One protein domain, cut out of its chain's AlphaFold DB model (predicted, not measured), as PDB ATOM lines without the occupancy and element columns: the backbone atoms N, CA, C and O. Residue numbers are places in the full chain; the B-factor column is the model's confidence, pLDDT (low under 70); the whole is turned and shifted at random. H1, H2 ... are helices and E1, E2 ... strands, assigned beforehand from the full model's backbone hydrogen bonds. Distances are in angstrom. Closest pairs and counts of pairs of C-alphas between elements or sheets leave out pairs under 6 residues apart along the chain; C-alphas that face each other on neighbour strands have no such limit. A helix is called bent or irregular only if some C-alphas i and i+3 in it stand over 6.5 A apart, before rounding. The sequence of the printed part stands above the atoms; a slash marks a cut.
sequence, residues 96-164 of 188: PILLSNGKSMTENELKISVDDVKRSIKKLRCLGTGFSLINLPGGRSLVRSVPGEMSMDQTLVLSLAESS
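What this domain is: This is residues 96 to 164 of the 188 residues of the protein "ESCRT-II complex subunit VPS22" of Trichobilharzia regenti (UniProt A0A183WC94). A small sheet of three short strands stands between two helices in a flat body: H1 runs along one face of the sheet, while H2 stands off on the other side of the domain and only grazes the sheet with its residues 155 to 159. A long loop leads from E1 to H1, and its residues 106 to 111 stick out from the body. The printed part has 69 residues with two named helices and three named strands, along the chain E1, H1, E2, E3, H2; the sheet's order is E1, E3, E2, antiparallel throughout, and the class is mixed, helices and strands. The whole is only just compact, close to loose, with a radius of gyration of the C-alphas of 12.9 A and spans of 37 by 31 by 16 A.

Where its parts are: E1 is residues 97 to 99, beginning at C-alpha 97 at (502.465, -25.502, 665.332). H1 is residues 114 to 127, 20.9 A from first to last C-alpha, beginning at C-alpha 114 at (508.236, -21.933, 656.650). It is only just irregular: C-alphas 123 and 126 are 6.53 A apart. E2 is residues 132 to 135, 9.9 A long, and E3 is residues 141 to 144, 9.6 A long. H2 is residues 152 to 163, 16.7 A long, ending at C-alpha 163 at (488.368, -15.429, 659.159).

How they stand to each other: E3 is the inner strand; E1 and E2 are edge strands. E1 and E3 are antiparallel at 154 degrees, with N 99 and O 141 within hydrogen-bond range at 2.8 A. E2 and E3 form a hairpin at 150 degrees, with N 134 and O 142 at 2.9 A and N 144 and O 132 at 2.8 A. H1 is on the sheet at a height of 9.0 A, making two layers, a helix on one face of a sheet. It lies over E2, and only just over E3, with 3 of its C-alphas falling there; on the local plane it runs along the strands, at 14 degrees to E2. The closest C-alphas of H1 and E2 are those of Ile 121 and Ser 132, 6.6 A apart. E1, H1 and E2 form a split strand-helix-strand unit, two strands that run the same way with E3 between them, and its crossover is right-handed. H2 is only just on the sheet, with 5 pairs of C-alphas within 10 A. H1 and H2 are apart. Every O i to N i+4 pair of H2 is within hydrogen-bond range, and 8 of 10 in H1.

The domain as a whole: The C-alphas farthest apart are those of Glu 109 and Asp 153, 38.0 A. The printed part has no cut. The link from E1 to H1, 14 residues, is long; those from H1 to E2 and from E2 to E3 are tight, and that from E3 to H2 is short. The mean pLDDT of the printed part is 73.1, and residues 96 to 110, 147 to 150 and 163 to 164 are under 70.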
ATOM      1  N   PRO A  96     499.927 -26.699 669.174       63.28
ATOM      2  CA  PRO A  96     499.682 -26.597 667.742       63.28
ATOM      3  C   PRO A  96     500.760 -25.724 667.091       63.28
ATOM      4  O   PRO A  96     500.949 -24.567 667.467       63.28
ATOM      5  N   ILE A  97     501.459 -26.260 666.087       69.44
ATOM      6  CA  ILE A  97     502.465 -25.502 665.332       69.44
ATOM      7  C   ILE A  97     501.755 -24.744 664.208       69.44
ATOM      8  O   ILE A  97     501.349 -25.336 663.203       69.44
ATOM      9  N   LEU A  98     501.624 -23.426 664.374       69.81
ATOM     10  CA  LEU A  98     501.050 -22.529 663.376       69.81
ATOM     11  C   LEU A  98     502.155 -21.871 662.542       69.81
ATOM     12  O   LEU A  98     502.971 -21.099 663.041       69.81
ATOM     13  N   LEU A  99     502.154 -22.146 661.245       67.56
ATOM     14  CA  LEU A  99     503.055 -21.543 660.271       67.56
ATOM     15  C   LEU A  99     502.349 -20.354 659.626       67.56
ATOM     16  O   LEU A  99     501.338 -20.516 658.944       67.56
ATOM     17  N   SER A 100     502.885 -19.152 659.822       65.25
ATOM     18  CA  SER A 100     502.400 -17.949 659.143       65.25
ATOM     19  C   SER A 100     503.262 -17.635 657.925       65.25
ATOM     20  O   SER A 100     504.490 -17.726 657.988       65.25
ATOM     21  N   ASN A 101     502.635 -17.237 656.816       55.47
ATOM     22  CA  ASN A 101     503.343 -16.698 655.657       55.47
ATOM     23  C   ASN A 101     503.950 -15.334 656.026       55.47
ATOM     24  O   ASN A 101     503.355 -14.295 655.766       55.47
ATOM     25  N   GLY A 102     505.116 -15.327 656.678       51.69
ATOM     26  CA  GLY A 102     505.858 -14.092 656.945       51.69
ATOM     27  C   GLY A 102     506.663 -14.042 658.239       51.69
ATOM     28  O   GLY A 102     507.510 -13.160 658.360       51.69
ATOM     29  N   LYS A 103     506.472 -14.964 659.192       47.19
ATOM     30  CA  LYS A 103     507.290 -14.999 660.416       47.19
ATOM     31  C   LYS A 103     507.863 -16.395 660.651       47.19
ATOM     32  O   LYS A 103     507.148 -17.330 661.004       47.19
ATOM     33  N   SER A 104     509.175 -16.499 660.418       41.84
ATOM     34  CA  SER A 104     510.042 -17.539 660.982       41.84
ATOM     35  C   SER A 104     509.709 -17.666 662.463       41.84
ATOM     36  O   SER A 104     509.703 -16.654 663.162       41.84
ATOM     37  N   MET A 105     509.437 -18.877 662.943       41.59
ATOM     38  CA  MET A 105     509.388 -19.132 664.382       41.59
ATOM     39  C   MET A 105     510.711 -18.641 664.994       41.59
ATOM     40  O   MET A 105     511.780 -18.901 664.433       41.59
ATOM     41  N   THR A 106     510.626 -17.818 666.038       45.88
ATOM     42  CA  THR A 106     511.768 -17.139 666.667       45.88
ATOM     43  C   THR A 106     512.277 -17.890 667.893       45.88
ATOM     44  O   THR A 106     511.552 -18.686 668.476       45.88
ATOM     45  N   GLU A 107     513.518 -17.549 668.261       41.84
ATOM     46  CA  GLU A 107     514.305 -17.999 669.420       41.84
ATOM     47  C   GLU A 107     514.840 -19.428 669.338       41.84
ATOM     48  O   GLU A 107     514.294 -20.344 669.933       41.84
ATOM     49  N   ASN A 108     515.920 -19.614 668.568       41.38
ATOM     50  CA  ASN A 108     517.085 -20.439 668.934       41.38
ATOM     51  C   ASN A 108     517.998 -20.575 667.713       41.38
ATOM     52  O   ASN A 108     517.729 -21.443 666.892       41.38
ATOM     53  N   GLU A 109     519.018 -19.707 667.602       50.16
ATOM     54  CA  GLU A 109     520.243 -19.724 666.751       50.16
ATOM     55  C   GLU A 109     520.171 -20.130 665.256       50.16
ATOM     56  O   GLU A 109     521.086 -19.834 664.491       50.16
ATOM     57  N   LEU A 110     519.080 -20.722 664.778       55.88
ATOM     58  CA  LEU A 110     518.881 -21.274 663.451       55.88
ATOM     59  C   LEU A 110     517.701 -20.553 662.810       55.88
ATOM     60  O   LEU A 110     516.549 -20.680 663.219       55.88
ATOM     61  N   LYS A 111     517.997 -19.777 661.771       71.50
ATOM     62  CA  LYS A 111     516.994 -19.079 660.970       71.50
ATOM     63  C   LYS A 111     516.247 -20.114 660.105       71.50
ATOM     64  O   LYS A 111     516.784 -20.587 659.098       71.50
ATOM     65  N   ILE A 112     515.036 -20.495 660.522       80.44
ATOM     66  CA  ILE A 112     514.201 -21.539 659.893       80.44
ATOM     67  C   ILE A 112     513.037 -20.890 659.129       80.44
ATOM     68  O   ILE A 112     512.185 -20.220 659.700       80.44
ATOM     69  N   SER A 113     512.970 -21.119 657.822       81.12
ATOM     70  CA  SER A 113     511.865 -20.694 656.966       81.12
ATOM     71  C   SER A 113     510.665 -21.641 657.079       81.12
ATOM     72  O   SER A 113     510.803 -22.835 657.344       81.12
ATOM     73  N   VAL A 114     509.469 -21.130 656.777       81.75
ATOM     74  CA  VAL A 114     508.236 -21.933 656.650       81.75
ATOM     75  C   VAL A 114     508.430 -23.088 655.670       81.75
ATOM     76  O   VAL A 114     507.975 -24.205 655.897       81.75
ATOM     77  N   ASP A 115     509.119 -22.821 654.571       83.19
ATOM     78  CA  ASP A 115     509.397 -23.802 653.531       83.19
ATOM     79  C   ASP A 115     510.359 -24.911 654.010       83.19
ATOM     80  O   ASP A 115     510.199 -26.066 653.606       83.19
ATOM     81  N   ASP A 116     511.239 -24.620 654.977       84.88
ATOM     82  CA  ASP A 116     512.055 -25.656 655.611       84.88
ATOM     83  C   ASP A 116     511.199 -26.622 656.430       84.88
ATOM     84  O   ASP A 116     511.353 -27.840 656.327       84.88
ATOM     85  N   VAL A 117     510.238 -26.082 657.189       85.81
ATOM     86  CA  VAL A 117     509.283 -26.884 657.966       85.81
ATOM     87  C   VAL A 117     508.448 -27.763 657.037       85.81
ATOM     88  O   VAL A 117     508.302 -28.962 657.282       85.81
ATOM     89  N   LYS A 118     507.961 -27.211 655.916       86.31
ATOM     90  CA  LYS A 118     507.207 -27.983 654.913       86.31
ATOM     91  C   LYS A 118     508.017 -29.161 654.365       86.31
ATOM     92  O   LYS A 118     507.467 -30.245 654.159       86.31
ATOM     93  N   ARG A 119     509.318 -28.976 654.138       85.31
ATOM     94  CA  ARG A 119     510.222 -30.023 653.634       85.31
ATOM     95  C   ARG A 119     510.549 -31.067 654.690       85.31
ATOM     96  O   ARG A 119     510.481 -32.256 654.385       85.31
ATOM     97  N   SER A 120     510.815 -30.652 655.924       87.19
ATOM     98  CA  SER A 120     510.994 -31.584 657.039       87.19
ATOM     99  C   SER A 120     509.754 -32.448 657.251       87.19
ATOM    100  O   SER A 120     509.884 -33.662 657.361       87.19
ATOM    101  N   ILE A 121     508.544 -31.887 657.175       86.69
ATOM    102  CA  ILE A 121     507.302 -32.677 657.270       86.69
ATOM    103  C   ILE A 121     507.189 -33.690 656.124       86.69
ATOM    104  O   ILE A 121     506.846 -34.848 656.357       86.69
ATOM    105  N   LYS A 122     507.538 -33.308 654.885       85.56
ATOM    106  CA  LYS A 122     507.597 -34.267 653.765       85.56
ATOM    107  C   LYS A 122     508.571 -35.412 654.046       85.56
ATOM    108  O   LYS A 122     508.286 -36.542 653.657       85.56
ATOM    109  N   LYS A 123     509.687 -35.137 654.728       81.25
ATOM    110  CA  LYS A 123     510.658 -36.155 655.145       81.25
ATOM    111  C   LYS A 123     510.132 -37.074 656.238       81.25
ATOM    112  O   LYS A 123     510.398 -38.268 656.173       81.25
ATOM    113  N   LEU A 124     509.329 -36.555 657.163       85.12
ATOM    114  CA  LEU A 124     508.683 -37.346 658.214       85.12
ATOM    115  C   LEU A 124     507.616 -38.319 657.692       85.12
ATOM    116  O   LEU A 124     507.210 -39.212 658.428       85.12
ATOM    117  N   ARG A 125     507.195 -38.221 656.421       81.44
ATOM    118  CA  ARG A 125     506.238 -39.172 655.823       81.44
ATOM    119  C   ARG A 125     506.716 -40.624 655.840       81.44
ATOM    120  O   ARG A 125     505.880 -41.519 655.757       81.44
ATOM    121  N   CYS A 126     508.022 -40.880 655.957       79.62
ATOM    122  CA  CYS A 126     508.530 -42.243 656.137       79.62
ATOM    123  C   CYS A 126     508.078 -42.886 657.461       79.62
ATOM    124  O   CYS A 126     508.051 -44.108 657.546       79.62
ATOM    125  N   LEU A 127     507.690 -42.086 658.462       79.62
ATOM    126  CA  LEU A 127     507.156 -42.556 659.744       79.62
ATOM    127  C   LEU A 127     505.643 -42.841 659.695       79.62
ATOM    128  O   LEU A 127     505.087 -43.353 660.663       79.62
ATOM    129  N   GLY A 128     504.962 -42.501 658.594       78.62
ATOM    130  CA  GLY A 128     503.522 -42.696 658.407       78.62
ATOM    131  C   GLY A 128     502.775 -41.418 658.010       78.62
ATOM    132  O   GLY A 128     503.361 -40.414 657.609       78.62
ATOM    133  N   THR A 129     501.443 -41.449 658.111       72.94
ATOM    134  CA  THR A 129     500.536 -40.353 657.701       72.94
ATOM    135  C   THR A 129     500.170 -39.383 658.831       72.94
ATOM    136  O   THR A 129     499.262 -38.564 658.666       72.94
ATOM    137  N   GLY A 130     500.829 -39.482 659.989       76.62
ATOM    138  CA  GLY A 130     500.549 -38.628 661.147       76.62
ATOM    139  C   GLY A 130     500.922 -37.169 660.908       76.62
ATOM    140  O   GLY A 130     500.116 -36.279 661.168       76.62
ATOM    141  N   PHE A 131     502.095 -36.938 660.311       83.12
ATOM    142  CA  PHE A 131     502.605 -35.600 660.039       83.12
ATOM    143  C   PHE A 131     502.102 -35.067 658.695       83.12
ATOM    144  O   PHE A 131     502.455 -35.576 657.630       83.12
ATOM    145  N   SER A 132     501.271 -34.028 658.736       84.06
ATOM    146  CA  SER A 132     500.700 -33.388 657.547       84.06
ATOM    147  C   SER A 132     500.481 -31.893 657.760       84.06
ATOM    148  O   SER A 132     500.509 -31.398 658.881       84.06
ATOM    149  N   LEU A 133     500.299 -31.161 656.664       83.62
ATOM    150  CA  LEU A 133     500.006 -29.731 656.690       83.62
ATOM    151  C   LEU A 133     498.560 -29.498 656.287       83.62
ATOM    152  O   LEU A 133     498.115 -30.007 655.260       83.62
ATOM    153  N   ILE A 134     497.867 -28.688 657.075       83.25
ATOM    154  CA  ILE A 134     496.507 -28.240 656.804       83.25
ATOM    155  C   ILE A 134     496.591 -26.763 656.451       83.25
ATOM    156  O   ILE A 134     497.079 -25.955 657.239       83.25
ATOM    157  N   ASN A 135     496.161 -26.415 655.243       83.06
ATOM    158  CA  ASN A 135     496.135 -25.028 654.799       83.06
ATOM    159  C   ASN A 135     494.838 -24.378 655.273       83.06
ATOM    160  O   ASN A 135     493.759 -24.919 655.036       83.06
ATOM    161  N   LEU A 136     494.966 -23.224 655.914       82.50
ATOM    162  CA  LEU A 136     493.848 -22.407 656.357       82.50
ATOM    163  C   LEU A 136     493.628 -21.252 655.349       82.50
ATOM    164  O   LEU A 136     494.577 -20.860 654.652       82.50
ATOM    165  N   PRO A 137     492.396 -20.732 655.198       75.62
ATOM    166  CA  PRO A 137     492.055 -19.743 654.169       75.62
ATOM    167  C   PRO A 137     492.813 -18.412 654.296       75.62
ATOM    168  O   PRO A 137     493.066 -17.763 653.285       75.62
ATOM    169  N   GLY A 138     493.230 -18.019 655.499       71.19
ATOM    170  CA  GLY A 138     494.002 -16.803 655.780       71.19
ATOM    171  C   GLY A 138     495.492 -16.916 655.445       71.19
ATOM    172  O   GLY A 138     496.297 -16.091 655.877       71.19
ATOM    173  N   GLY A 139     495.892 -17.944 654.694       74.62
ATOM    174  CA  GLY A 139     497.272 -18.136 654.251       74.62
ATOM    175  C   GLY A 139     498.204 -18.676 655.337       74.62
ATOM    176  O   GLY A 139     499.413 -18.745 655.119       74.62
ATOM    177  N   ARG A 140     497.673 -19.082 656.493       78.88
ATOM    178  CA  ARG A 140     498.420 -19.838 657.503       78.88
ATOM    179  C   ARG A 140     498.332 -21.336 657.217       78.88
ATOM    180  O   ARG A 140     497.414 -21.823 656.558       78.88
ATOM    181  N   SER A 141     499.308 -22.087 657.710       79.50
ATOM    182  CA  SER A 141     499.306 -23.547 657.649       79.50
ATOM    183  C   SER A 141     499.471 -24.114 659.052       79.50
ATOM    184  O   SER A 141     500.332 -23.670 659.804       79.50
ATOM    185  N   LEU A 142     498.673 -25.113 659.401       79.31
ATOM    186  CA  LEU A 142     498.769 -25.837 660.663       79.31
ATOM    187  C   LEU A 142     499.497 -27.163 660.434       79.31
ATOM    188  O   LEU A 142     499.195 -27.881 659.477       79.31
ATOM    189  N   VAL A 143     500.449 -27.501 661.304       81.19
ATOM    190  CA  VAL A 143     501.054 -28.839 661.313       81.19
ATOM    191  C   VAL A 143     500.170 -29.770 662.135       81.19
ATOM    192  O   VAL A 143     499.961 -29.553 663.324       81.19
ATOM    193  N   ARG A 144     499.680 -30.828 661.499       80.75
ATOM    194  CA  ARG A 144     499.047 -31.978 662.147       80.75
ATOM    195  C   ARG A 144     500.111 -33.041 662.383       80.75
ATOM    196  O   ARG A 144     500.917 -33.279 661.488       80.75
ATOM    197  N   SER A 145     500.103 -33.678 663.546       76.06
ATOM    198  CA  SER A 145     501.110 -34.668 663.957       76.06
ATOM    199  C   SER A 145     500.559 -36.063 664.213       76.06
ATOM    200  O   SER A 145     501.274 -37.046 664.016       76.06
ATOM    201  N   VAL A 146     499.286 -36.171 664.589       72.25
ATOM    202  CA  VAL A 146     498.621 -37.449 664.840       72.25
ATOM    203  C   VAL A 146     497.603 -37.733 663.728       72.25
ATOM    204  O   VAL A 146     496.878 -36.839 663.266       72.25
ATOM    205  N   PRO A 147     497.531 -38.979 663.226       62.81
ATOM    206  CA  PRO A 147     496.531 -39.342 662.240       62.81
ATOM    207  C   PRO A 147     495.134 -39.402 662.875       62.81
ATOM    208  O   PRO A 147     494.960 -39.978 663.939       62.81
ATOM    209  N   GLY A 148     494.129 -38.828 662.208       63.47
ATOM    210  CA  GLY A 148     492.729 -38.897 662.651       63.47
ATOM    211  C   GLY A 148     492.314 -37.888 663.727       63.47
ATOM    212  O   GLY A 148     491.130 -37.803 664.021       63.47
ATOM    213  N   GLU A 149     493.239 -37.084 664.260       66.06
ATOM    214  CA  GLU A 149     492.927 -36.061 665.275       66.06
ATOM    215  C   GLU A 149     492.023 -34.928 664.782       66.06
ATOM    216  O   GLU A 149     491.387 -34.270 665.597       66.06
ATOM    217  N   MET A 150     491.988 -34.679 663.469       69.00
ATOM    218  CA  MET A 150     491.254 -33.553 662.898       69.00
ATOM    219  C   MET A 150     490.211 -34.031 661.895       69.00
ATOM    220  O   MET A 150     490.557 -34.548 660.828       69.00
ATOM    221  N   SER A 151     488.939 -33.844 662.243       78.25
ATOM    222  CA  SER A 151     487.810 -34.034 661.334       78.25
ATOM    223  C   SER A 151     487.669 -32.852 660.366       78.25
ATOM    224  O   SER A 151     488.261 -31.778 660.547       78.25
ATOM    225  N   MET A 152     486.867 -33.041 659.314       78.75
ATOM    226  CA  MET A 152     486.539 -31.968 658.374       78.75
ATOM    227  C   MET A 152     485.831 -30.808 659.089       78.75
ATOM    228  O   MET A 152     486.190 -29.657 658.867       78.75
ATOM    229  N   ASP A 153     484.937 -31.111 660.031       80.12
ATOM    230  CA  ASP A 153     484.223 -30.106 660.826       80.12
ATOM    231  C   ASP A 153     485.169 -29.292 661.712       80.12
ATOM    232  O   ASP A 153     485.090 -28.068 661.746       80.12
ATOM    233  N   GLN A 154     486.126 -29.947 662.376       78.62
ATOM    234  CA  GLN A 154     487.135 -29.255 663.185       78.62
ATOM    235  C   GLN A 154     488.015 -28.340 662.324       78.62
ATOM    236  O   GLN A 154     488.339 -27.224 662.726       78.62
ATOM    237  N   THR A 155     488.350 -28.777 661.105       78.12
ATOM    238  CA  THR A 155     489.099 -27.961 660.140       78.12
ATOM    239  C   THR A 155     488.281 -26.750 659.674       78.12
ATOM    240  O   THR A 155     488.823 -25.654 659.543       78.12
ATOM    241  N   LEU A 156     486.969 -26.916 659.468       80.12
ATOM    242  CA  LEU A 156     486.056 -25.824 659.120       80.12
ATOM    243  C   LEU A 156     485.916 -24.811 660.261       80.12
ATOM    244  O   LEU A 156     485.959 -23.612 660.006       80.12
ATOM    245  N   VAL A 157     485.818 -25.264 661.515       82.44
ATOM    246  CA  VAL A 157     485.781 -24.368 662.683       82.44
ATOM    247  C   VAL A 157     487.072 -23.558 662.792       82.44
ATOM    248  O   VAL A 157     487.010 -22.351 662.999       82.44
ATOM    249  N   LEU A 158     488.236 -24.183 662.589       78.56
ATOM    250  CA  LEU A 158     489.525 -23.480 662.567       78.56
ATOM    251  C   LEU A 158     489.610 -22.459 661.424       78.56
ATOM    252  O   LEU A 158     490.107 -21.353 661.615       78.56
ATOM    253  N   SER A 159     489.098 -22.822 660.249       77.50
ATOM    254  CA  SER A 159     489.013 -21.956 659.070       77.50
ATOM    255  C   SER A 159     488.135 -20.723 659.330       77.50
ATOM    256  O   SER A 159     488.521 -19.593 659.029       77.50
ATOM    257  N   LEU A 160     486.982 -20.923 659.975       79.12
ATOM    258  CA  LEU A 160     486.080 -19.843 660.371       79.12
ATOM    259  C   LEU A 160     486.701 -18.958 661.457       79.12
ATOM    260  O   LEU A 160     486.710 -17.740 661.296       79.12
ATOM    261  N   ALA A 161     487.288 -19.554 662.499       75.94
ATOM    262  CA  ALA A 161     487.955 -18.842 663.593       75.94
ATOM    263  C   ALA A 161     489.186 -18.038 663.144       75.94
ATOM    264  O   ALA A 161     489.630 -17.140 663.847       75.94
ATOM    265  N   GLU A 162     489.764 -18.349 661.985       73.88
ATOM    266  CA  GLU A 162     490.766 -17.494 661.358       73.88
ATOM    267  C   GLU A 162     490.142 -16.284 660.652       73.88
ATOM    268  O   GLU A 162     490.699 -15.191 660.726       73.88
ATOM    269  N   SER A 163     489.024 -16.481 659.949       68.94
ATOM    270  CA  SER A 163     488.368 -15.429 659.159       68.94
ATOM    271  C   SER A 163     487.676 -14.371 660.019       68.94
ATOM    272  O   SER A 163     487.652 -13.191 659.676       68.94
ATOM    273  N   SER A 164     487.131 -14.794 661.153       61.41
ATOM    274  CA  SER A 164     486.637 -13.915 662.192       61.41
ATOM    275  C   SER A 164     487.758 -13.771 663.213       61.41
ATOM    276  O   SER A 164     488.079 -14.763 663.851       61.41
TER     277      SER A 164